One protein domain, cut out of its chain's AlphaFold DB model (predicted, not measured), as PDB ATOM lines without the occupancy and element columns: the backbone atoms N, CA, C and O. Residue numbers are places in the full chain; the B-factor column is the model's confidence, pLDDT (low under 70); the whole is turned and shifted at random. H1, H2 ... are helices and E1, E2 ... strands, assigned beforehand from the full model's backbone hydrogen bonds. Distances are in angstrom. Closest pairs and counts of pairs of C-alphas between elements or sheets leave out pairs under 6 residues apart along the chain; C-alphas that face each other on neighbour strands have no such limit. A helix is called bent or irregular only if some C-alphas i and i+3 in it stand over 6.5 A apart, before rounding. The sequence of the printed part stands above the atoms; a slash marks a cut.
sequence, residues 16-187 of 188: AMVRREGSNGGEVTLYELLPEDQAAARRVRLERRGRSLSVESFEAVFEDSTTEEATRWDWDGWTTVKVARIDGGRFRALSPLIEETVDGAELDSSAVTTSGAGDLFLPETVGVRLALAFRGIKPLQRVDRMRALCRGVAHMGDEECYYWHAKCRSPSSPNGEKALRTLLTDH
ATOM      1  N   ALA A  16     -51.719 -38.366 -11.085       98.19
ATOM      2  CA  ALA A  16     -52.114 -38.670 -12.445       98.19
ATOM      3  C   ALA A  16     -51.053 -38.180 -13.427       98.19
ATOM      4  O   ALA A  16     -50.379 -37.170 -13.203       98.19
ATOM      5  N   MET A  17     -50.894 -38.906 -14.521       97.88
ATOM      6  CA  MET A  17     -50.073 -38.525 -15.657       97.88
ATOM      7  C   MET A  17     -50.976 -38.115 -16.805       97.88
ATOM      8  O   MET A  17     -51.953 -38.790 -17.089       97.88
ATOM      9  N   VAL A  18     -50.615 -37.032 -17.483       96.94
ATOM     10  CA  VAL A  18     -51.271 -36.592 -18.713       96.94
ATOM     11  C   VAL A  18     -50.229 -36.532 -19.805       96.94
ATOM     12  O   VAL A  18     -49.224 -35.818 -19.696       96.94
ATOM     13  N   ARG A  19     -50.492 -37.275 -20.866       94.75
ATOM     14  CA  ARG A  19     -49.742 -37.259 -22.099       94.75
ATOM     15  C   ARG A  19     -50.460 -36.406 -23.130       94.75
ATOM     16  O   ARG A  19     -51.656 -36.552 -23.362       94.75
ATOM     17  N   ARG A  20     -49.702 -35.532 -23.780       92.06
ATOM     18  CA  ARG A  20     -50.172 -34.755 -24.927       92.06
ATOM     19  C   ARG A  20     -49.246 -34.989 -26.105       92.06
ATOM     20  O   ARG A  20     -48.055 -35.280 -25.947       92.06
ATOM     21  N   GLU A  21     -49.797 -34.843 -27.299       87.81
ATOM     22  CA  GLU A  21     -48.976 -34.786 -28.496       87.81
ATOM     23  C   GLU A  21     -48.132 -33.510 -28.476       87.81
ATOM     24  O   GLU A  21     -48.562 -32.446 -28.035       87.81
ATOM     25  N   GLY A  22     -46.891 -33.629 -28.928       73.12
ATOM     26  CA  GLY A  22     -45.944 -32.527 -28.943       73.12
ATOM     27  C   GLY A  22     -44.945 -32.713 -30.068       73.12
ATOM     28  O   GLY A  22     -44.648 -33.842 -30.465       73.12
ATOM     29  N   SER A  23     -44.379 -31.604 -30.547       70.19
ATOM     30  CA  SER A  23     -43.473 -31.552 -31.705       70.19
ATOM     31  C   SER A  23     -42.214 -32.420 -31.582       70.19
ATOM     32  O   SER A  23     -41.517 -32.626 -32.570       70.19
ATOM     33  N   ASN A  24     -41.918 -32.942 -30.387       68.25
ATOM     34  CA  ASN A  24     -40.688 -33.665 -30.071       68.25
ATOM     35  C   ASN A  24     -40.912 -35.129 -29.631       68.25
ATOM     36  O   ASN A  24     -40.096 -35.684 -28.890       68.25
ATOM     37  N   GLY A  25     -42.006 -35.752 -30.084       70.31
ATOM     38  CA  GLY A  25     -42.348 -37.145 -29.758       70.31
ATOM     39  C   GLY A  25     -43.236 -37.298 -28.520       70.31
ATOM     40  O   GLY A  25     -43.134 -38.301 -27.820       70.31
ATOM     41  N   GLY A  26     -44.085 -36.301 -28.254       81.31
ATOM     42  CA  GLY A  26     -44.985 -36.274 -27.101       81.31
ATOM     43  C   GLY A  26     -44.386 -35.614 -25.859       81.31
ATOM     44  O   GLY A  26     -43.169 -35.542 -25.665       81.31
ATOM     45  N   GLU A  27     -45.277 -35.102 -25.022       92.56
ATOM     46  CA  GLU A  27     -44.981 -34.534 -23.713       92.56
ATOM     47  C   GLU A  27     -45.782 -35.279 -22.650       92.56
ATOM     48  O   GLU A  27     -46.927 -35.666 -22.881       92.56
ATOM     49  N   VAL A  28     -45.189 -35.456 -21.475       95.81
ATOM     50  CA  VAL A  28     -45.866 -36.071 -20.335       95.81
ATOM     51  C   VAL A  28     -45.724 -35.169 -19.125       95.81
ATOM     52  O   VAL A  28     -44.632 -34.701 -18.790       95.81
ATOM     53  N   THR A  29     -46.845 -34.914 -18.466       97.62
ATOM     54  CA  THR A  29     -46.912 -34.147 -17.227       97.62
ATOM     55  C   THR A  29     -47.407 -35.039 -16.108       97.62
ATOM     56  O   THR A  29     -48.437 -35.685 -16.247       97.62
ATOM     57  N   LEU A  30     -46.684 -35.048 -14.992       98.50
ATOM     58  CA  LEU A  30     -47.122 -35.684 -13.756       98.50
ATOM     59  C   LEU A  30     -47.756 -34.631 -12.841       98.50
ATOM     60  O   LEU A  30     -47.157 -33.575 -12.588       98.50
ATOM     61  N   TYR A  31     -48.930 -34.949 -12.314       98.50
ATOM     62  CA  TYR A  31     -49.684 -34.166 -11.344       98.50
ATOM     63  C   TYR A  31     -49.836 -34.947 -10.037       98.50
ATOM     64  O   TYR A  31     -49.998 -36.163 -10.046       98.50
ATOM     65  N   GLU A  32     -49.788 -34.235  -8.916       97.88
ATOM     66  CA  GLU A  32     -50.280 -34.709  -7.621       97.88
ATOM     67  C   GLU A  32     -51.726 -34.221  -7.465       97.88
ATOM     68  O   GLU A  32     -52.010 -33.056  -7.750       97.88
ATOM     69  N   LEU A  33     -52.622 -35.101  -7.032       97.56
ATOM     70  CA  LEU A  33     -54.033 -34.824  -6.785       97.56
ATOM     71  C   LEU A  33     -54.232 -34.681  -5.279       97.56
ATOM     72  O   LEU A  33     -53.824 -35.554  -4.510       97.56
ATOM     73  N   LEU A  34     -54.817 -33.569  -4.848       95.56
ATOM     74  CA  LEU A  34     -55.055 -33.304  -3.433       95.56
ATOM     75  C   LEU A  34     -56.237 -32.353  -3.232       95.56
ATOM     76  O   LEU A  34     -56.542 -31.569  -4.134       95.56
ATOM     77  N   PRO A  35     -56.846 -32.365  -2.036       96.12
ATOM     78  CA  PRO A  35     -57.826 -31.363  -1.645       96.12
ATOM     79  C   PRO A  35     -57.303 -29.924  -1.799       96.12
ATOM     80  O   PRO A  35     -56.119 -29.635  -1.565       96.12
ATOM     81  N   GLU A  36     -58.189 -29.008  -2.186       96.62
ATOM     82  CA  GLU A  36     -57.862 -27.601  -2.448       96.62
ATOM     83  C   GLU A  36     -57.274 -26.875  -1.233       96.62
ATOM     84  O   GLU A  36     -56.325 -26.097  -1.369       96.62
ATOM     85  N   ASP A  37     -57.782 -27.159  -0.035       95.75
ATOM     86  CA  ASP A  37     -57.303 -26.588   1.225       95.75
ATOM     87  C   ASP A  37     -55.844 -26.991   1.509       95.75
ATOM     88  O   ASP A  37     -55.003 -26.156   1.868       95.75
ATOM     89  N   GLN A  38     -55.499 -28.256   1.257       95.00
ATOM     90  CA  GLN A  38     -54.139 -28.762   1.377       95.00
ATOM     91  C   GLN A  38     -53.208 -28.132   0.338       95.00
ATOM     92  O   GLN A  38     -52.066 -27.772   0.667       95.00
ATOM     93  N   ALA A  39     -53.673 -27.973  -0.905       95.56
ATOM     94  CA  ALA A  39     -52.920 -27.308  -1.964       95.56
ATOM     95  C   ALA A  39     -52.672 -25.831  -1.631       95.56
ATOM     96  O   ALA A  39     -51.536 -25.360  -1.746       95.56
ATOM     97  N   ALA A  40     -53.688 -25.122  -1.135       94.81
ATOM     98  CA  ALA A  40     -53.592 -23.734  -0.696       94.81
ATOM     99  C   ALA A  40     -52.598 -23.584   0.464       94.81
ATOM    100  O   ALA A  40     -51.669 -22.773   0.392       94.81
ATOM    101  N   ALA A  41     -52.702 -24.430   1.493       94.12
ATOM    102  CA  ALA A  41     -51.768 -24.426   2.613       94.12
ATOM    103  C   ALA A  41     -50.325 -24.708   2.156       94.12
ATOM    104  O   ALA A  41     -49.372 -24.095   2.651       94.12
ATOM    105  N   ARG A  42     -50.138 -25.626   1.198       93.38
ATOM    106  CA  ARG A  42     -48.825 -25.931   0.609       93.38
ATOM    107  C   ARG A  42     -48.270 -24.751  -0.187       93.38
ATOM    108  O   ARG A  42     -47.090 -24.438  -0.020       93.38
ATOM    109  N   ARG A  43     -49.098 -24.086  -0.996       93.44
ATOM    110  CA  ARG A  43     -48.730 -22.889  -1.764       93.44
ATOM    111  C   ARG A  43     -48.222 -21.782  -0.839       93.44
ATOM    112  O   ARG A  43     -47.087 -21.343  -1.004       93.44
ATOM    113  N   VAL A  44     -48.972 -21.457   0.218       93.38
ATOM    114  CA  VAL A  44     -48.580 -20.445   1.220       93.38
ATOM    115  C   VAL A  44     -47.215 -20.754   1.846       93.38
ATOM    116  O   VAL A  44     -46.382 -19.863   2.021       93.38
ATOM    117  N   ARG A  45     -46.936 -22.023   2.184       91.31
ATOM    118  CA  ARG A  45     -45.632 -22.420   2.755       91.31
ATOM    119  C   ARG A  45     -44.471 -22.240   1.773       91.31
ATOM    120  O   ARG A  45     -43.367 -21.915   2.212       91.31
ATOM    121  N   LEU A  46     -44.700 -22.476   0.483       90.12
ATOM    122  CA  LEU A  46     -43.689 -22.331  -0.568       90.12
ATOM    123  C   LEU A  46     -43.424 -20.859  -0.902       90.12
ATOM    124  O   LEU A  46     -42.261 -20.460  -0.982       90.12
ATOM    125  N   GLU A  47     -44.473 -20.045  -1.002       91.50
ATOM    126  CA  GLU A  47     -44.373 -18.615  -1.323       91.50
ATOM    127  C   GLU A  47     -43.578 -17.845  -0.265       91.50
ATOM    128  O   GLU A  47     -42.728 -17.025  -0.604       91.50
ATOM    129  N   ARG A  48     -43.723 -18.206   1.020       90.44
ATOM    130  CA  ARG A  48     -42.892 -17.678   2.125       90.44
ATOM    131  C   ARG A  48     -41.388 -17.916   1.948       90.44
ATOM    132  O   ARG A  48     -40.583 -17.303   2.644       90.44
ATOM    133  N   ARG A  49     -40.992 -18.838   1.068       88.12
ATOM    134  CA  ARG A  49     -39.598 -19.150   0.721       88.12
ATOM    135  C   ARG A  49     -39.255 -18.762  -0.723       88.12
ATOM    136  O   ARG A  49     -38.248 -19.234  -1.242       88.12
ATOM    137  N   GLY A  50     -40.084 -17.938  -1.371       86.38
ATOM    138  CA  GLY A  50     -39.877 -17.483  -2.749       86.38
ATOM    139  C   GLY A  50     -40.067 -18.576  -3.804       86.38
ATOM    140  O   GLY A  50     -39.513 -18.475  -4.894       86.38
ATOM    141  N   ARG A  51     -40.807 -19.648  -3.488       86.62
ATOM    142  CA  ARG A  51     -41.115 -20.743  -4.419       86.62
ATOM    143  C   ARG A  51     -42.587 -20.694  -4.814       86.62
ATOM    144  O   ARG A  51     -43.439 -20.462  -3.965       86.62
ATOM    145  N   SER A  52     -42.887 -20.974  -6.076       88.00
ATOM    146  CA  SER A  52     -44.262 -21.081  -6.567       88.00
ATOM    147  C   SER A  52     -44.736 -22.534  -6.623       88.00
ATOM    148  O   SER A  52     -43.942 -23.480  -6.652       88.00
ATOM    149  N   LEU A  53     -46.059 -22.702  -6.639       91.19
ATOM    150  CA  LEU A  53     -46.738 -23.973  -6.859       91.19
ATOM    151  C   LEU A  53     -47.719 -23.794  -8.019       91.19
ATOM    152  O   LEU A  53     -48.627 -22.970  -7.925       91.19
ATOM    153  N   SER A  54     -47.528 -24.547  -9.101       94.94
ATOM    154  CA  SER A  54     -48.449 -24.551 -10.243       94.94
ATOM    155  C   SER A  54     -49.629 -25.450  -9.913       94.94
ATOM    156  O   SER A  54     -49.438 -26.641  -9.664       94.94
ATOM    157  N   VAL A  55     -50.819 -24.864  -9.905       96.12
ATOM    158  CA  VAL A  55     -52.063 -25.535  -9.540       96.12
ATOM    159  C   VAL A  55     -53.099 -25.227 -10.602       96.12
ATOM    160  O   VAL A  55     -53.227 -24.070 -10.998       96.12
ATOM    161  N   GLU A  56     -53.803 -26.253 -11.047       96.00
ATOM    162  CA  GLU A  56     -54.854 -26.183 -12.061       96.00
ATOM    163  C   GLU A  56     -56.060 -26.966 -11.521       96.00
ATOM    164  O   GLU A  56     -55.878 -27.940 -10.779       96.00
ATOM    165  N   SER A  57     -57.289 -26.536 -11.822       95.94
ATOM    166  CA  SER A  57     -58.471 -27.294 -11.392       95.94
ATOM    167  C   SER A  57     -58.434 -28.702 -11.986       95.94
ATOM    168  O   SER A  57     -57.827 -28.924 -13.036       95.94
ATOM    169  N   PHE A  58     -59.058 -29.659 -11.296       95.38
ATOM    170  CA  PHE A  58     -59.179 -31.020 -11.812       95.38
ATOM    171  C   PHE A  58     -59.831 -31.027 -13.198       95.38
ATOM    172  O   PHE A  58     -59.253 -31.557 -14.145       95.38
ATOM    173  N   GLU A  59     -60.966 -30.340 -13.323       93.19
ATOM    174  CA  GLU A  59     -61.714 -30.197 -14.572       93.19
ATOM    175  C   GLU A  59     -60.842 -29.635 -15.700       93.19
ATOM    176  O   GLU A  59     -60.753 -30.249 -16.750       93.19
ATOM    177  N   ALA A  60     -60.073 -28.563 -15.478       93.75
ATOM    178  CA  ALA A  60     -59.245 -27.981 -16.541       93.75
ATOM    179  C   ALA A  60     -58.133 -28.916 -17.058       93.75
ATOM    180  O   ALA A  60     -57.607 -28.711 -18.154       93.75
ATOM    181  N   VAL A  61     -57.717 -29.909 -16.265       95.69
ATOM    182  CA  VAL A  61     -56.681 -30.875 -16.662       95.69
ATOM    183  C   VAL A  61     -57.286 -32.140 -17.270       95.69
ATOM    184  O   VAL A  61     -56.664 -32.710 -18.169       95.69
ATOM    185  N   PHE A  62     -58.464 -32.556 -16.799       94.88
ATOM    186  CA  PHE A  62     -59.093 -33.844 -17.105       94.88
ATOM    187  C   PHE A  62     -60.495 -33.723 -17.730       94.88
ATOM    188  O   PHE A  62     -61.232 -34.703 -17.706       94.88
ATOM    189  N   GLU A  63     -60.865 -32.567 -18.294       86.00
ATOM    190  CA  GLU A  63     -62.189 -32.293 -18.895       86.00
ATOM    191  C   GLU A  63     -62.632 -33.397 -19.868       86.00
ATOM    192  O   GLU A  63     -63.751 -33.894 -19.783       86.00
ATOM    193  N   ASP A  64     -61.715 -33.838 -20.731       86.44
ATOM    194  CA  ASP A  64     -61.961 -34.866 -21.749       86.44
ATOM    195  C   ASP A  64     -61.603 -36.294 -21.286       86.44
ATOM    196  O   ASP A  64     -61.600 -37.231 -22.091       86.44
ATOM    197  N   SER A  65     -61.248 -36.489 -20.009       88.56
ATOM    198  CA  SER A  65     -60.875 -37.815 -19.509       88.56
ATOM    199  C   SER A  65     -62.093 -38.726 -19.445       88.56
ATOM    200  O   SER A  65     -63.107 -38.422 -18.821       88.56
ATOM    201  N   THR A  66     -61.964 -39.901 -20.056       86.50
ATOM    202  CA  THR A  66     -62.989 -40.956 -20.027       86.50
ATOM    203  C   THR A  66     -62.554 -42.165 -19.201       86.50
ATOM    204  O   THR A  66     -63.184 -43.221 -19.253       86.50
ATOM    205  N   THR A  67     -61.468 -42.032 -18.434       89.56
ATOM    206  CA  THR A  67     -60.945 -43.123 -17.607       89.56
ATOM    207  C   THR A  67     -61.926 -43.496 -16.489       89.56
ATOM    208  O   THR A  67     -62.681 -42.658 -15.985       89.56
ATOM    209  N   GLU A  68     -61.912 -44.766 -16.065       89.56
ATOM    210  CA  GLU A  68     -62.738 -45.218 -14.933       89.56
ATOM    211  C   GLU A  68     -62.442 -44.379 -13.686       89.56
ATOM    212  O   GLU A  68     -63.358 -43.915 -13.021       89.56
ATOM    213  N   GLU A  69     -61.170 -44.109 -13.402       90.88
ATOM    214  CA  GLU A  69     -60.764 -43.333 -12.229       90.88
ATOM    215  C   GLU A  69     -61.250 -41.876 -12.281       90.88
ATOM    216  O   GLU A  69     -61.690 -41.341 -11.263       90.88
ATOM    217  N   ALA A  70     -61.251 -41.235 -13.453       89.31
ATOM    218  CA  ALA A  70     -61.805 -39.888 -13.582       89.31
ATOM    219  C   ALA A  70     -63.305 -39.843 -13.247       89.31
ATOM    220  O   ALA A  70     -63.757 -38.890 -12.618       89.31
ATOM    221  N   THR A  71     -64.061 -40.883 -13.611       90.19
ATOM    222  CA  THR A  71     -65.528 -40.924 -13.456       90.19
ATOM    223  C   THR A  71     -66.003 -41.569 -12.151       90.19
ATOM    224  O   THR A  71     -67.109 -41.290 -11.687       90.19
ATOM    225  N   ARG A  72     -65.182 -42.424 -11.534       92.31
ATOM    226  CA  ARG A  72     -65.499 -43.168 -10.306       92.31
ATOM    227  C   ARG A  72     -65.512 -42.296  -9.056       92.31
ATOM    228  O   ARG A  72     -66.227 -42.609  -8.101       92.31
ATOM    229  N   TRP A  73     -64.692 -41.250  -9.023       91.81
ATOM    230  CA  TRP A  73     -64.515 -40.405  -7.846       91.81
ATOM    231  C   TRP A  73     -65.171 -39.043  -8.019       91.81
ATOM    232  O   TRP A  73     -65.135 -38.446  -9.087       91.81
ATOM    233  N   ASP A  74     -65.707 -38.526  -6.917       91.44
ATOM    234  CA  ASP A  74     -66.109 -37.127  -6.831       91.44
ATOM    235  C   ASP A  74     -64.879 -36.233  -6.612       91.44
ATOM    236  O   ASP A  74     -64.215 -36.318  -5.569       91.44
ATOM    237  N   TRP A  75     -64.562 -35.407  -7.605       94.00
ATOM    238  CA  TRP A  75     -63.424 -34.487  -7.592       94.00
ATOM    239  C   TRP A  75     -63.797 -33.067  -7.146       94.00
ATOM    240  O   TRP A  75     -62.946 -32.178  -7.215       94.00
ATOM    241  N   ASP A  76     -65.018 -32.839  -6.652       93.75
ATOM    242  CA  ASP A  76     -65.370 -31.558  -6.038       93.75
ATOM    243  C   ASP A  76     -64.446 -31.241  -4.847       93.75
ATOM    244  O   ASP A  76     -64.113 -32.103  -4.025       93.75
ATOM    245  N   GLY A  77     -63.959 -30.000  -4.786       94.69
ATOM    246  CA  GLY A  77     -62.963 -29.563  -3.803       94.69
ATOM    247  C   GLY A  77     -61.567 -30.191  -3.957       94.69
ATOM    248  O   GLY A  77     -60.748 -30.088  -3.036       94.69
ATOM    249  N   TRP A  78     -61.267 -30.840  -5.091       96.62
ATOM    250  CA  TRP A  78     -59.937 -31.359  -5.426       96.62
ATOM    251  C   TRP A  78     -59.260 -30.565  -6.537       96.62
ATOM    252  O   TRP A  78     -59.878 -30.008  -7.441       96.62
ATOM    253  N   THR A  79     -57.931 -30.552  -6.493       97.56
ATOM    254  CA  THR A  79     -57.116 -29.831  -7.464       97.56
ATOM    255  C   THR A  79     -55.903 -30.635  -7.903       97.56
ATOM    256  O   THR A  79     -55.510 -31.624  -7.277       97.56
ATOM    257  N   THR A  80     -55.284 -30.184  -8.990       98.00
ATOM    258  CA  THR A  80     -54.066 -30.768  -9.536       98.00
ATOM    259  C   THR A  80     -52.888 -29.863  -9.221       98.00
ATOM    260  O   THR A  80     -52.923 -28.646  -9.398       98.00
ATOM    261  N   VAL A  81     -51.796 -30.458  -8.761       97.69
ATOM    262  CA  VAL A  81     -50.534 -29.766  -8.523       97.69
ATOM    263  C   VAL A  81     -49.494 -30.334  -9.469       97.69
ATOM    264  O   VAL A  81     -49.088 -31.488  -9.350       97.69
ATOM    265  N   LYS A  82     -49.018 -29.510 -10.406       97.62
ATOM    266  CA  LYS A  82     -48.023 -29.935 -11.396       97.62
ATOM    267  C   LYS A  82     -46.709 -30.286 -10.698       97.62
ATOM    268  O   LYS A  82     -46.045 -29.421 -10.120       97.62
ATOM    269  N   VAL A  83     -46.308 -31.553 -10.784       96.69
ATOM    270  CA  VAL A  83     -45.028 -32.040 -10.253       96.69
ATOM    271  C   VAL A  83     -43.910 -31.626 -11.198       96.69
ATOM    272  O   VAL A  83     -42.998 -30.892 -10.812       96.69
ATOM    273  N   ALA A  84     -43.996 -32.081 -12.448       96.31
ATOM    274  CA  ALA A  84     -43.116 -31.691 -13.536       96.31
ATOM    275  C   ALA A  84     -43.675 -32.174 -14.878       96.31
ATOM    276  O   ALA A  84     -44.441 -33.131 -14.955       96.31
ATOM    277  N   ARG A  85     -43.228 -31.500 -15.935       96.12
ATOM    278  CA  ARG A  85     -43.460 -31.856 -17.330       96.12
ATOM    279  C   ARG A  85     -42.125 -32.214 -17.971       96.12
ATOM    280  O   ARG A  85     -41.134 -31.511 -17.736       96.12
ATOM    281  N   ILE A  86     -42.123 -33.274 -18.768       95.12
ATOM    282  CA  ILE A  86     -40.979 -33.776 -19.528       95.12
ATOM    283  C   ILE A  86     -41.376 -33.994 -20.990       95.12
ATOM    284  O   ILE A  86     -42.531 -34.271 -21.299       95.12
ATOM    285  N   ASP A  87     -40.402 -33.884 -21.883       93.69
ATOM    286  CA  ASP A  87     -40.560 -34.108 -23.316       93.69
ATOM    287  C   ASP A  87     -39.245 -34.622 -23.927       93.69
ATOM    288  O   ASP A  87     -38.200 -34.718 -23.257       93.69
ATOM    289  N   GLY A  88     -39.312 -35.008 -25.203       91.19
ATOM    290  CA  GLY A  88     -38.152 -35.332 -26.029       91.19
ATOM    291  C   GLY A  88     -37.213 -36.360 -25.397       91.19
ATOM    292  O   GLY A  88     -37.610 -37.464 -25.029       91.19
ATOM    293  N   GLY A  89     -35.929 -36.006 -25.279       91.50
ATOM    294  CA  GLY A  89     -34.904 -36.911 -24.748       91.50
ATOM    295  C   GLY A  89     -35.121 -37.334 -23.292       91.50
ATOM    296  O   GLY A  89     -34.767 -38.455 -22.939       91.50
ATOM    297  N   ARG A  90     -35.733 -36.479 -22.457       94.56
ATOM    298  CA  ARG A  90     -36.028 -36.814 -21.051       94.56
ATOM    299  C   ARG A  90     -37.171 -37.801 -20.949       94.56
ATOM    300  O   ARG A  90     -37.075 -38.738 -20.168       94.56
ATOM    301  N   PHE A  91     -38.210 -37.598 -21.758       93.88
ATOM    302  CA  PHE A  91     -39.309 -38.547 -21.859       93.88
ATOM    303  C   PHE A  91     -38.792 -39.918 -22.305       93.88
ATOM    304  O   PHE A  91     -38.927 -40.871 -21.551       93.88
ATOM    305  N   ARG A  92     -38.037 -39.987 -23.412       92.56
ATOM    306  CA  ARG A  92     -37.420 -41.244 -23.886       92.56
ATOM    307  C   ARG A  92     -36.529 -41.936 -22.849       92.56
ATOM    308  O   ARG A  92     -36.431 -43.156 -22.840       92.56
ATOM    309  N   ALA A  93     -35.834 -41.172 -22.007       94.56
ATOM    310  CA  ALA A  93     -35.006 -41.734 -20.941       94.56
ATOM    311  C   ALA A  93     -35.821 -42.224 -19.730       94.56
ATOM    312  O   ALA A  93     -35.333 -43.084 -18.997       94.56
ATOM    313  N   LEU A  94     -37.021 -41.678 -19.510       95.75
ATOM    314  CA  LEU A  94     -37.932 -42.082 -18.439       95.75
ATOM    315  C   LEU A  94     -38.903 -43.189 -18.839       95.75
ATOM    316  O   LEU A  94     -39.333 -43.899 -17.939       95.75
ATOM    317  N   SER A  95     -39.227 -43.361 -20.127       95.31
ATOM    318  CA  SER A  95     -40.212 -44.353 -20.586       95.31
ATOM    319  C   SER A  95     -39.999 -45.750 -19.990       95.31
ATOM    320  O   SER A  95     -40.958 -46.250 -19.416       95.31
ATOM    321  N   PRO A  96     -38.777 -46.326 -19.952       96.69
ATOM    322  CA  PRO A  96     -38.590 -47.653 -19.358       96.69
ATOM    323  C   PRO A  96     -38.929 -47.714 -17.863       96.69
ATOM    324  O   PRO A  96     -39.463 -48.708 -17.396       96.69
ATOM    325  N   LEU A  97     -38.643 -46.644 -17.108       97.69
ATOM    326  CA  LEU A  97     -39.000 -46.569 -15.688       97.69
ATOM    327  C   LEU A  97     -40.512 -46.388 -15.504       97.69
ATOM    328  O   LEU A  97     -41.070 -46.904 -14.539       97.69
ATOM    329  N   ILE A  98     -41.157 -45.620 -16.390       97.69
ATOM    330  CA  ILE A  98     -42.613 -45.447 -16.386       97.69
ATOM    331  C   ILE A  98     -43.273 -46.802 -16.630       97.69
ATOM    332  O   ILE A  98     -44.065 -47.210 -15.794       97.69
ATOM    333  N   GLU A  99     -42.898 -47.498 -17.704       97.62
ATOM    334  CA  GLU A  99     -43.386 -48.841 -18.047       97.62
ATOM    335  C   GLU A  99     -43.183 -49.803 -16.870       97.62
ATOM    336  O   GLU A  99     -44.151 -50.311 -16.322       97.62
ATOM    337  N   GLU A 100     -41.952 -49.943 -16.369       97.19
ATOM    338  CA  GLU A 100     -41.638 -50.838 -15.246       97.19
ATOM    339  C   GLU A 100     -42.461 -50.530 -13.982       97.19
ATOM    340  O   GLU A 100     -42.997 -51.439 -13.348       97.19
ATOM    341  N   THR A 101     -42.574 -49.253 -13.600       97.38
ATOM    342  CA  THR A 101     -43.261 -48.863 -12.356       97.38
ATOM    343  C   THR A 101     -44.780 -48.984 -12.476       97.38
ATOM    344  O   THR A 101     -45.447 -49.340 -11.507       97.38
ATOM    345  N   VAL A 102     -45.331 -48.629 -13.635       97.88
ATOM    346  CA  VAL A 102     -46.775 -48.610 -13.880       97.88
ATOM    347  C   VAL A 102     -47.288 -50.021 -14.144       97.88
ATOM    348  O   VAL A 102     -48.223 -50.451 -13.473       97.88
ATOM    349  N   ASP A 103     -46.639 -50.772 -15.034       97.06
ATOM    350  CA  ASP A 103     -47.043 -52.142 -15.357       97.06
ATOM    351  C   ASP A 103     -46.850 -53.059 -14.137       97.06
ATOM    352  O   ASP A 103     -47.668 -53.941 -13.873       97.06
ATOM    353  N   GLY A 104     -45.819 -52.805 -13.319       95.75
ATOM    354  CA  GLY A 104     -45.610 -53.486 -12.037       95.75
ATOM    355  C   GLY A 104     -46.704 -53.221 -10.993       95.75
ATOM    356  O   GLY A 104     -46.810 -53.972 -10.024       95.75
ATOM    357  N   ALA A 105     -47.524 -52.186 -11.188       94.06
ATOM    358  CA  ALA A 105     -48.719 -51.901 -10.396       94.06
ATOM    359  C   ALA A 105     -50.015 -52.392 -11.069       94.06
ATOM    360  O   ALA A 105     -51.097 -51.993 -10.645       94.06
ATOM    361  N   GLU A 106     -49.903 -53.239 -12.099       95.38
ATOM    362  CA  GLU A 106     -51.024 -53.790 -12.877       95.38
ATOM    363  C   GLU A 106     -51.863 -52.710 -13.591       95.38
ATOM    364  O   GLU A 106     -53.057 -52.882 -13.837       95.38
ATOM    365  N   LEU A 107     -51.229 -51.588 -13.941       95.12
ATOM    366  CA  LEU A 107     -51.813 -50.493 -14.714       95.12
ATOM    367  C   LEU A 107     -51.274 -50.504 -16.150       95.12
ATOM    368  O   LEU A 107     -50.207 -51.046 -16.416       95.12
ATOM    369  N   ASP A 108     -51.989 -49.865 -17.076       94.88
ATOM    370  CA  ASP A 108     -51.571 -49.776 -18.478       94.88
ATOM    371  C   ASP A 108     -50.735 -48.513 -18.731       94.88
ATOM    372  O   ASP A 108     -51.262 -47.406 -18.890       94.88
ATOM    373  N   SER A 109     -49.410 -48.671 -18.791       95.81
ATOM    374  CA  SER A 109     -48.500 -47.569 -19.116       95.81
ATOM    375  C   SER A 109     -48.664 -47.036 -20.539       95.81
ATOM    376  O   SER A 109     -48.303 -45.882 -20.800       95.81
ATOM    377  N   SER A 110     -49.253 -47.817 -21.452       94.25
ATOM    378  CA  SER A 110     -49.334 -47.475 -22.872       94.25
ATOM    379  C   SER A 110     -50.118 -46.187 -23.128       94.25
ATOM    380  O   SER A 110     -49.757 -45.425 -24.036       94.25
ATOM    381  N   ALA A 111     -51.092 -45.875 -22.262       92.69
ATOM    382  CA  ALA A 111     -51.859 -44.629 -22.260       92.69
ATOM    383  C   ALA A 111     -50.963 -43.374 -22.218       92.69
ATOM    384  O   ALA A 111     -51.301 -42.328 -22.775       92.69
ATOM    385  N   VAL A 112     -49.784 -43.478 -21.594       94.06
ATOM    386  CA  VAL A 112     -48.853 -42.359 -21.385       94.06
ATOM    387  C   VAL A 112     -47.455 -42.588 -21.968       94.06
ATOM    388  O   VAL A 112     -46.607 -41.700 -21.860       94.06
ATOM    389  N   THR A 113     -47.200 -43.721 -22.629       92.25
ATOM    390  CA  THR A 113     -45.894 -44.031 -23.246       92.25
ATOM    391  C   THR A 113     -45.922 -44.194 -24.768       92.25
ATOM    392  O   THR A 113     -44.878 -44.007 -25.393       92.25
ATOM    393  N   THR A 114     -47.081 -44.478 -25.383       87.62
ATOM    394  CA  THR A 114     -47.181 -44.802 -26.826       87.62
ATOM    395  C   THR A 114     -47.298 -43.572 -27.739       87.62
ATOM    396  O   THR A 114     -46.527 -42.644 -27.561       87.62
ATOM    397  N   SER A 115     -48.181 -43.522 -28.746       80.69
ATOM    398  CA  SER A 115     -48.476 -42.358 -29.626       80.69
ATOM    399  C   SER A 115     -49.859 -41.785 -29.272       80.69
ATOM    400  O   SER A 115     -50.667 -42.529 -28.733       80.69
ATOM    401  N   GLY A 116     -50.124 -40.485 -29.440       85.69
ATOM    402  CA  GLY A 116     -51.415 -39.874 -29.063       85.69
ATOM    403  C   GLY A 116     -51.461 -39.131 -27.719       85.69
ATOM    404  O   GLY A 116     -50.453 -38.973 -27.029       85.69
ATOM    405  N   ALA A 117     -52.648 -38.639 -27.368       90.25
ATOM    406  CA  ALA A 117     -52.957 -38.073 -26.058       90.25
ATOM    407  C   ALA A 117     -53.604 -39.138 -25.161       90.25
ATOM    408  O   ALA A 117     -54.245 -40.060 -25.659       90.25
ATOM    409  N   GLY A 118     -53.433 -39.003 -23.850       93.56
ATOM    410  CA  GLY A 118     -54.017 -39.925 -22.882       93.56
ATOM    411  C   GLY A 118     -53.689 -39.526 -21.456       93.56
ATOM    412  O   GLY A 118     -52.807 -38.698 -21.211       93.56
ATOM    413  N   ASP A 119     -54.393 -40.112 -20.507       95.94
ATOM    414  CA  ASP A 119     -54.200 -39.874 -19.089       95.94
ATOM    415  C   ASP A 119     -54.259 -41.177 -18.296       95.94
ATOM    416  O   ASP A 119     -54.861 -42.166 -18.706       95.94
ATOM    417  N   LEU A 120     -53.552 -41.188 -17.171       97.06
ATOM    418  CA  LEU A 120     -53.416 -42.357 -16.318       97.06
ATOM    419  C   LEU A 120     -53.392 -41.928 -14.857       97.06
ATOM    420  O   LEU A 120     -52.527 -41.154 -14.443       97.06
ATOM    421  N   PHE A 121     -54.312 -42.468 -14.070       97.50
ATOM    422  CA  PHE A 121     -54.388 -42.253 -12.631       97.50
ATOM    423  C   PHE A 121     -53.519 -43.267 -11.896       97.50
ATOM    424  O   PHE A 121     -53.435 -44.431 -12.279       97.50
ATOM    425  N   LEU A 122     -52.839 -42.808 -10.848       97.44
ATOM    426  CA  LEU A 122     -51.789 -43.567 -10.188       97.44
ATOM    427  C   LEU A 122     -52.026 -43.654  -8.675       97.44
ATOM    428  O   LEU A 122     -52.353 -42.641  -8.035       97.44
ATOM    429  N   PRO A 123     -51.776 -44.827  -8.067       95.44
ATOM    430  CA  PRO A 123     -51.712 -44.946  -6.623       95.44
ATOM    431  C   PRO A 123     -50.516 -44.162  -6.075       95.44
ATOM    432  O   PRO A 123     -49.544 -43.867  -6.783       95.44
ATOM    433  N   GLU A 124     -50.571 -43.850  -4.782       95.81
ATOM    434  CA  GLU A 124     -49.577 -43.004  -4.122       95.81
ATOM    435  C   GLU A 124     -48.148 -43.523  -4.304       95.81
ATOM    436  O   GLU A 124     -47.282 -42.761  -4.728       95.81
ATOM    437  N   THR A 125     -47.905 -44.811  -4.058       95.69
ATOM    438  CA  THR A 125     -46.565 -45.411  -4.139       95.69
ATOM    439  C   THR A 125     -45.927 -45.225  -5.520       95.69
ATOM    440  O   THR A 125     -44.773 -44.798  -5.626       95.69
ATOM    441  N   VAL A 126     -46.695 -45.464  -6.590       97.69
ATOM    442  CA  VAL A 126     -46.247 -45.285  -7.982       97.69
ATOM    443  C   VAL A 126     -45.974 -43.810  -8.266       97.69
ATOM    444  O   VAL A 126     -44.898 -43.446  -8.748       97.69
ATOM    445  N   GLY A 127     -46.919 -42.939  -7.913       97.94
ATOM    446  CA  GLY A 127     -46.794 -41.504  -8.144       97.94
ATOM    447  C   GLY A 127     -45.628 -40.865  -7.387       97.94
ATOM    448  O   GLY A 127     -44.927 -40.022  -7.944       97.94
ATOM    449  N   VAL A 128     -45.346 -41.308  -6.159       98.06
ATOM    450  CA  VAL A 128     -44.195 -40.870  -5.351       98.06
ATOM    451  C   VAL A 128     -42.876 -41.226  -6.035       98.06
ATOM    452  O   VAL A 128     -42.002 -40.363  -6.171       98.06
ATOM    453  N   ARG A 129     -42.733 -42.469  -6.510       98.44
ATOM    454  CA  ARG A 129     -41.532 -42.926  -7.224       98.44
ATOM    455  C   ARG A 129     -41.322 -42.139  -8.518       98.44
ATOM    456  O   ARG A 129     -40.236 -41.600  -8.752       98.44
ATOM    457  N   LEU A 130     -42.371 -41.981  -9.324       98.56
ATOM    458  CA  LEU A 130     -42.298 -41.209 -10.565       98.56
ATOM    459  C   LEU A 130     -42.053 -39.717 -10.301       98.56
ATOM    460  O   LEU A 130     -41.285 -39.087 -11.030       98.56
ATOM    461  N   ALA A 131     -42.591 -39.144  -9.221       98.31
ATOM    462  CA  ALA A 131     -42.336 -37.754  -8.844       98.31
ATOM    463  C   ALA A 131     -40.850 -37.478  -8.584       98.31
ATOM    464  O   ALA A 131     -40.351 -36.412  -8.965       98.31
ATOM    465  N   LEU A 132     -40.125 -38.430  -7.989       98.19
ATOM    466  CA  LEU A 132     -38.671 -38.336  -7.833       98.19
ATOM    467  C   LEU A 132     -37.959 -38.306  -9.182       98.19
ATOM    468  O   LEU A 132     -37.127 -37.427  -9.421       98.19
ATOM    469  N   ALA A 133     -38.316 -39.231 -10.067       98.06
ATOM    470  CA  ALA A 133     -37.687 -39.365 -11.372       98.06
ATOM    471  C   ALA A 133     -37.933 -38.123 -12.249       98.06
ATOM    472  O   ALA A 133     -36.991 -37.540 -12.790       98.06
ATOM    473  N   PHE A 134     -39.177 -37.640 -12.303       97.94
ATOM    474  CA  PHE A 134     -39.578 -36.448 -13.055       97.94
ATOM    475  C   PHE A 134     -38.863 -35.178 -12.567       97.94
ATOM    476  O   PHE A 134     -38.343 -34.401 -13.375       97.94
ATOM    477  N   ARG A 135     -38.792 -34.956 -11.248       96.12
ATOM    478  CA  ARG A 135     -38.075 -33.805 -10.666       96.12
ATOM    479  C   ARG A 135     -36.570 -33.907 -10.884       96.12
ATOM    480  O   ARG A 135     -35.925 -32.933 -11.274       96.12
ATOM    481  N   GLY A 136     -36.012 -35.091 -10.651       96.19
ATOM    482  CA  GLY A 136     -34.584 -35.350 -10.772       96.19
ATOM    483  C   GLY A 136     -34.076 -35.225 -12.207       96.19
ATOM    484  O   GLY A 136     -32.984 -34.704 -12.417       96.19
ATOM    485  N   ILE A 137     -34.849 -35.651 -13.209       96.12
ATOM    486  CA  ILE A 137     -34.374 -35.658 -14.597       96.12
ATOM    487  C   ILE A 137     -34.444 -34.277 -15.249       96.12
ATOM    488  O   ILE A 137     -33.654 -33.973 -16.142       96.12
ATOM    489  N   LYS A 138     -35.391 -33.429 -14.824       93.81
ATOM    490  CA  LYS A 138     -35.705 -32.154 -15.482       93.81
ATOM    491  C   LYS A 138     -34.477 -31.258 -15.729       93.81
ATOM    492  O   LYS A 138     -34.339 -30.772 -16.849       93.81
ATOM    493  N   PRO A 139     -33.553 -31.056 -14.770       93.75
ATOM    494  CA  PRO A 139     -32.361 -30.241 -15.014       93.75
ATOM    495  C   PRO A 139     -31.228 -30.982 -15.746       93.75
ATOM    496  O   PRO A 139     -30.241 -30.348 -16.120       93.75
ATOM    497  N   LEU A 140     -31.320 -32.302 -15.945       95.12
ATOM    498  CA  LEU A 140     -30.276 -33.078 -16.611       95.12
ATOM    499  C   LEU A 140     -30.287 -32.843 -18.129       95.12
ATOM    500  O   LEU A 140     -31.339 -32.652 -18.746       95.12
ATOM    501  N   GLN A 141     -29.088 -32.872 -18.715       93.94
ATOM    502  CA  GLN A 141     -28.857 -32.777 -20.167       93.94
ATOM    503  C   GLN A 141     -28.160 -34.026 -20.723       93.94
ATOM    504  O   GLN A 141     -28.440 -34.461 -21.834       93.94
ATOM    505  N   ARG A 142     -27.274 -34.637 -19.929       94.94
ATOM    506  CA  ARG A 142     -26.521 -35.837 -20.304       94.94
ATOM    507  C   ARG A 142     -27.373 -37.100 -20.175       94.94
ATOM    508  O   ARG A 142     -27.831 -37.416 -19.078       94.94
ATOM    509  N   VAL A 143     -27.527 -37.838 -21.275       94.44
ATOM    510  CA  VAL A 143     -28.343 -39.065 -21.345       94.44
ATOM    511  C   VAL A 143     -27.839 -40.151 -20.392       94.44
ATOM    512  O   VAL A 143     -28.641 -40.837 -19.766       94.44
ATOM    513  N   ASP A 144     -26.526 -40.298 -20.226       94.94
ATOM    514  CA  ASP A 144     -25.954 -41.264 -19.283       94.94
ATOM    515  C   ASP A 144     -26.369 -40.965 -17.832       94.94
ATOM    516  O   ASP A 144     -26.800 -41.873 -17.121       94.94
ATOM    517  N   ARG A 145     -26.370 -39.684 -17.432       96.75
ATOM    518  CA  ARG A 145     -26.841 -39.247 -16.108       96.75
ATOM    519  C   ARG A 145     -28.348 -39.411 -15.946       96.75
ATOM    520  O   ARG A 145     -28.797 -39.767 -14.863       96.75
ATOM    521  N   MET A 146     -29.125 -39.179 -17.005       97.31
ATOM    522  CA  MET A 146     -30.567 -39.460 -17.000       97.31
ATOM    523  C   MET A 146     -30.826 -40.942 -16.721       97.31
ATOM    524  O   MET A 146     -31.586 -41.273 -15.821       97.31
ATOM    525  N   ARG A 147     -30.133 -41.837 -17.434       95.69
ATOM    526  CA  ARG A 147     -30.262 -43.287 -17.238       95.69
ATOM    527  C   ARG A 147     -29.786 -43.734 -15.856       95.69
ATOM    528  O   ARG A 147     -30.409 -44.611 -15.270       95.69
ATOM    529  N   ALA A 148     -28.704 -43.148 -15.336       96.75
ATOM    530  CA  ALA A 148     -28.226 -43.423 -13.981       96.75
ATOM    531  C   ALA A 148     -29.274 -43.039 -12.927       96.75
ATOM    532  O   ALA A 148     -29.602 -43.861 -12.078       96.75
ATOM    533  N   LEU A 149     -29.877 -41.853 -13.060       97.75
ATOM    534  CA  LEU A 149     -30.974 -41.414 -12.200       97.75
ATOM    535  C   LEU A 149     -32.161 -42.387 -12.260       97.75
ATOM    536  O   LEU A 149     -32.627 -42.813 -11.209       97.75
ATOM    537  N   CYS A 150     -32.636 -42.742 -13.460       97.56
ATOM    538  CA  CYS A 150     -33.783 -43.643 -13.619       97.56
ATOM    539  C   CYS A 150     -33.523 -45.003 -12.961       97.56
ATOM    540  O   CYS A 150     -34.356 -45.472 -12.195       97.56
ATOM    541  N   ARG A 151     -32.342 -45.598 -13.191       96.44
ATOM    542  CA  ARG A 151     -31.954 -46.854 -12.533       96.44
ATOM    543  C   ARG A 151     -31.886 -46.704 -11.020       96.44
ATOM    544  O   ARG A 151     -32.390 -47.565 -10.315       96.44
ATOM    545  N   GLY A 152     -31.289 -45.620 -10.527       97.31
ATOM    546  CA  GLY A 152     -31.214 -45.340  -9.097       97.31
ATOM    547  C   GLY A 152     -32.600 -45.297  -8.455       97.31
ATOM    548  O   GLY A 152     -32.817 -45.960  -7.452       97.31
ATOM    549  N   VAL A 153     -33.553 -44.598  -9.080       97.75
ATOM    550  CA  VAL A 153     -34.949 -44.550  -8.612       97.75
ATOM    551  C   VAL A 153     -35.642 -45.914  -8.716       97.75
ATOM    552  O   VAL A 153     -36.385 -46.262  -7.804       97.75
ATOM    553  N   ALA A 154     -35.402 -46.702  -9.771       96.19
ATOM    554  CA  ALA A 154     -35.966 -48.053  -9.902       96.19
ATOM    555  C   ALA A 154     -35.547 -48.970  -8.739       96.19
ATOM    556  O   ALA A 154     -36.362 -49.718  -8.213       96.19
ATOM    557  N   HIS A 155     -34.296 -48.855  -8.279       95.94
ATOM    558  CA  HIS A 155     -33.746 -49.698  -7.210       95.94
ATOM    559  C   HIS A 155     -34.100 -49.228  -5.790       95.94
ATOM    560  O   HIS A 155     -33.791 -49.935  -4.832       95.94
ATOM    561  N   MET A 156     -34.727 -48.058  -5.625       96.50
ATOM    562  CA  MET A 156     -35.145 -47.578  -4.303       96.50
ATOM    563  C   MET A 156     -36.271 -48.444  -3.733       96.50
ATOM    564  O   MET A 156     -37.218 -48.795  -4.437       96.50
ATOM    565  N   GLY A 157     -36.216 -48.726  -2.433       96.50
ATOM    566  CA  GLY A 157     -37.382 -49.231  -1.705       96.50
ATOM    567  C   GLY A 157     -38.447 -48.142  -1.532       96.50
ATOM    568  O   GLY A 157     -38.144 -46.951  -1.618       96.50
ATOM    569  N   ASP A 158     -39.690 -48.526  -1.244       95.94
ATOM    570  CA  ASP A 158     -40.789 -47.559  -1.105       95.94
ATOM    571  C   ASP A 158     -40.530 -46.544   0.015       95.94
ATOM    572  O   ASP A 158     -40.702 -45.344  -0.189       95.94
ATOM    573  N   GLU A 159     -40.025 -46.987   1.171       97.12
ATOM    574  CA  GLU A 159     -39.661 -46.095   2.283       97.12
ATOM    575  C   GLU A 159     -38.617 -45.049   1.874       97.12
ATOM    576  O   GLU A 159     -38.725 -43.869   2.221       97.12
ATOM    577  N   GLU A 160     -37.622 -45.463   1.087       97.69
ATOM    578  CA  GLU A 160     -36.603 -44.566   0.553       97.69
ATOM    579  C   GLU A 160     -37.218 -43.563  -0.433       97.69
ATOM    580  O   GLU A 160     -36.918 -42.364  -0.363       97.69
ATOM    581  N   CYS A 161     -38.135 -44.015  -1.296       98.19
ATOM    582  CA  CYS A 161     -38.886 -43.128  -2.176       98.19
ATOM    583  C   CYS A 161     -39.691 -42.090  -1.379       98.19
ATOM    584  O   CYS A 161     -39.612 -40.893  -1.671       98.19
ATOM    585  N   TYR A 162     -40.412 -42.505  -0.335       97.31
ATOM    586  CA  TYR A 162     -41.169 -41.598   0.532       97.31
ATOM    587  C   TYR A 162     -40.265 -40.581   1.239       97.31
ATOM    588  O   TYR A 162     -40.571 -39.382   1.240       97.31
ATOM    589  N   TYR A 163     -39.128 -41.026   1.780       96.44
ATOM    590  CA  TYR A 163     -38.140 -40.150   2.410       96.44
ATOM    591  C   TYR A 163     -37.635 -39.078   1.439       96.44
ATOM    592  O   TYR A 163     -37.710 -37.875   1.728       96.44
ATOM    593  N   TRP A 164     -37.150 -39.490   0.264       97.75
ATOM    594  CA  TRP A 164     -36.636 -38.554  -0.733       97.75
ATOM    595  C   TRP A 164     -37.730 -37.634  -1.260       97.75
ATOM    596  O   TRP A 164     -37.476 -36.449  -1.486       97.75
ATOM    597  N   HIS A 165     -38.957 -38.127  -1.401       96.75
ATOM    598  CA  HIS A 165     -40.069 -37.328  -1.892       96.75
ATOM    599  C   HIS A 165     -40.456 -36.237  -0.890       96.75
ATOM    600  O   HIS A 165     -40.619 -35.072  -1.270       96.75
ATOM    601  N   ALA A 166     -40.513 -36.560   0.405       94.56
ATOM    602  CA  ALA A 166     -40.684 -35.568   1.463       94.56
ATOM    603  C   ALA A 166     -39.537 -34.542   1.466       94.56
ATOM    604  O   ALA A 166     -39.776 -33.330   1.521       94.56
ATOM    605  N   LYS A 167     -38.290 -35.005   1.322       94.44
ATOM    606  CA  LYS A 167     -37.093 -34.152   1.319       94.44
ATOM    607  C   LYS A 167     -37.032 -33.196   0.123       94.44
ATOM    608  O   LYS A 167     -36.673 -32.034   0.301       94.44
ATOM    609  N   CYS A 168     -37.411 -33.646  -1.074       93.31
ATOM    610  CA  CYS A 168     -37.464 -32.826  -2.290       93.31
ATOM    611  C   CYS A 168     -38.593 -31.783  -2.256       93.31
ATOM    612  O   CYS A 168     -38.433 -30.672  -2.771       93.31
ATOM    613  N   ARG A 169     -39.732 -32.109  -1.629       90.00
ATOM    614  CA  ARG A 169     -40.874 -31.188  -1.495       90.00
ATOM    615  C   ARG A 169     -40.719 -30.186  -0.354       90.00
ATOM    616  O   ARG A 169     -41.379 -29.147  -0.372       90.00
ATOM    617  N   SER A 170     -39.867 -30.472   0.629       86.62
ATOM    618  CA  SER A 170     -39.761 -29.635   1.817       86.62
ATOM    619  C   SER A 170     -39.257 -28.215   1.492       86.62
ATOM    620  O   SER A 170     -38.184 -28.053   0.903       86.62
ATOM    621  N   PRO A 171     -39.970 -27.157   1.927       81.31
ATOM    622  CA  PRO A 171     -39.499 -25.780   1.793       81.31
ATOM    623  C   PRO A 171     -38.257 -25.492   2.652       81.31
ATOM    624  O   PRO A 171     -37.544 -24.532   2.372       81.31
ATOM    625  N   SER A 172     -37.978 -26.304   3.680       82.25
ATOM    626  CA  SER A 172     -36.790 -26.176   4.536       82.25
ATOM    627  C   SER A 172     -35.569 -26.948   4.021       82.25
ATOM    628  O   SER A 172     -34.481 -26.785   4.565       82.25
ATOM    629  N   SER A 173     -35.718 -27.749   2.960       80.94
ATOM    630  CA  SER A 173     -34.630 -28.508   2.329       80.94
ATOM    631  C   SER A 173     -34.499 -28.130   0.843       80.94
ATOM    632  O   SER A 173     -34.796 -28.941  -0.038       80.94
ATOM    633  N   PRO A 174     -34.031 -26.905   0.523       76.06
ATOM    634  CA  PRO A 174     -34.002 -26.396  -0.856       76.06
ATOM    635  C   PRO A 174     -33.107 -27.222  -1.792       76.06
ATOM    636  O   PRO A 174     -33.303 -27.219  -3.003       76.06
ATOM    637  N   ASN A 175     -32.152 -27.972  -1.233       86.81
ATOM    638  CA  ASN A 175     -31.206 -28.792  -1.984       86.81
ATOM    639  C   ASN A 175     -31.632 -30.261  -2.123       86.81
ATOM    640  O   ASN A 175     -30.831 -31.054  -2.611       86.81
ATOM    641  N   GLY A 176     -32.852 -30.644  -1.719       91.62
ATOM    642  CA  GLY A 176     -33.303 -32.045  -1.749       91.62
ATOM    643  C   GLY A 176     -33.155 -32.692  -3.130       91.62
ATOM    644  O   GLY A 176     -32.493 -33.718  -3.261       91.62
ATOM    645  N   GLU A 177     -33.658 -32.030  -4.177       93.25
ATOM    646  CA  GLU A 177     -33.561 -32.534  -5.556       93.25
ATOM    647  C   GLU A 177     -32.108 -32.588  -6.058       93.25
ATOM    648  O   GLU A 177     -31.741 -33.490  -6.808       93.25
ATOM    649  N   LYS A 178     -31.257 -31.635  -5.649       93.38
ATOM    650  CA  LYS A 178     -29.828 -31.638  -6.005       93.38
ATOM    651  C   LYS A 178     -29.098 -32.795  -5.326       93.38
ATOM    652  O   LYS A 178     -28.348 -33.493  -5.995       93.38
ATOM    653  N   ALA A 179     -29.341 -33.004  -4.034       94.62
ATOM    654  CA  ALA A 179     -28.744 -34.089  -3.263       94.62
ATOM    655  C   ALA A 179     -29.148 -35.461  -3.817       94.62
ATOM    656  O   ALA A 179     -28.281 -36.309  -3.991       94.62
ATOM    657  N   LEU A 180     -30.427 -35.639  -4.172       95.62
ATOM    658  CA  LEU A 180     -30.912 -36.849  -4.839       95.62
ATOM    659  C   LEU A 180     -30.155 -37.105  -6.149       95.62
ATOM    660  O   LEU A 180     -29.675 -38.208  -6.383       95.62
ATOM    661  N   ARG A 181     -30.006 -36.082  -7.003       95.62
ATOM    662  CA  ARG A 181     -29.253 -36.234  -8.259       95.62
ATOM    663  C   ARG A 181     -27.795 -36.589  -8.013       95.62
ATOM    664  O   ARG A 181     -27.280 -37.444  -8.718       95.62
ATOM    665  N   THR A 182     -27.134 -35.943  -7.058       94.56
ATOM    666  CA  THR A 182     -25.745 -36.270  -6.712       94.56
ATOM    667  C   THR A 182     -25.636 -37.726  -6.275       94.56
ATOM    668  O   THR A 182     -24.865 -38.466  -6.873       94.56
ATOM    669  N   LEU A 183     -26.491 -38.171  -5.351       94.44
ATOM    670  CA  LEU A 183     -26.529 -39.567  -4.915       94.44
ATOM    671  C   LEU A 183     -26.698 -40.531  -6.098       94.44
ATOM    672  O   LEU A 183     -25.939 -41.474  -6.237       94.44
ATOM    673  N   LEU A 184     -27.666 -40.294  -6.984       94.88
ATOM    674  CA  LEU A 184     -28.017 -41.277  -8.017       94.88
ATOM    675  C   LEU A 184     -27.217 -41.162  -9.317       94.88
ATOM    676  O   LEU A 184     -27.374 -41.998 -10.205       94.88
ATOM    677  N   THR A 185     -26.397 -40.120  -9.480       91.25
ATOM    678  CA  THR A 185     -25.684 -39.877 -10.746       91.25
ATOM    679  C   THR A 185     -24.184 -39.642 -10.609       91.25
ATOM    680  O   THR A 185     -23.521 -39.650 -11.641       91.25
ATOM    681  N   ASP A 186     -23.648 -39.457  -9.395       78.75
ATOM    682  CA  ASP A 186     -22.206 -39.263  -9.158       78.75
ATOM    683  C   ASP A 186     -21.481 -40.568  -8.731       78.75
ATOM    684  O   ASP A 186     -20.333 -40.525  -8.303       78.75
ATOM    685  N   HIS A 187     -22.119 -41.739  -8.871       57.69
ATOM    686  CA  HIS A 187     -21.510 -43.063  -8.635       57.69
ATOM    687  C   HIS A 187     -20.892 -43.708  -9.897       57.69
ATOM    688  O   HIS A 187     -20.895 -44.933 -10.022       57.69
TER     689      HIS A 187
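This is residues 16 to 187 of the 188 residues of an uncharacterized protein of Halorubrum distributum JCM 9100 (UniProt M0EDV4). A strongly twisted, curled sheet of five strands has one face covered by a cluster of helices: H6 lies over the sheet beside H4, and H7, H8 and H9 pack on H6. H1 covers E4 towards the E3 edge, H2 lies on the face opposite H6, and H3 only grazes the sheet. The printed part has 172 residues, with nine named helices and five named strands that follow along the chain as E1 E2 H1 E3 H2 H3 E4 H4 H5 E5 H6 H7 H8 H9; the class is mixed, helices and strands. The sheet's order is E3 E4 E2 E1 E5, antiparallel throughout. The whole is compact, with a radius of gyration of the C-alphas of 15.6 A and spans of 45 by 40 by 31 A.

Find C-alpha 16 at (-52.114, -38.670, -12.445), where E1, residues 16 to 20, begins. E2 is 27 to 35, 25.7 A long; E3 is 55 to 57; E4, 78 to 87, is 26.5 A long and bends by 53 degrees at residue 83; E5 is 118 to 122. H1 is 36 to 47, H2 58 to 62, H3 68 to 72 and H5 110 to 113. H4, 88 to 103, 21.8 A, is irregular, C-alphas 93 and 96 being 7.1 A apart. H6 is 124 to 137, 19.9 A; H7 is 143 to 154, H8 158 to 169, and H9 runs from 176 to C-alpha 185 at (-25.684, -39.877, -10.746).

Look first across the sheet for N 56 and O 80 at 3.0 A, N 30 and O 84 at 3.0 A, N 18 and O 29 at 2.8 A in the hairpin E1 and E2, and N 17 and O 120 at 2.8 A. E2, H1, E3 form a split strand-helix-strand unit, with E4 between the strands and a right-handed crossover. H6, the hub, has a height over the sheet of 9.0 A. H4, H6 and H7 form an up-and-down bundle, each helix running against the one before. H4 touches H6 at Thr 101 and Val 126, C-alphas 6.4 A apart, at a shallow tilt of 19 degrees. H6 and H7 are a helical hairpin, closest at C-alphas 137 and 146, 5.9 A. H8 touches H6 at a steep tilt of 54 degrees, closest at C-alphas 129 and 161, 5.7 A. H9 touches H7, about perpendicular at 75 degrees, closest at C-alphas 149 and 184, 5.1 A. H5 is on the same face as H4. Every O i to N i+4 pair is within hydrogen-bond range in H1, H2, H3, H6, H7, H8 and H9; H4 has 10 of 12, and H5 is too short for such a pair.

The two C-alphas farthest apart, of Asp 76 and His 187, are 45.4 A apart. The printed part has no cut, and no link is long. Mean pLDDT of the printed part is 93.2; residues 24 and 187 are under 70.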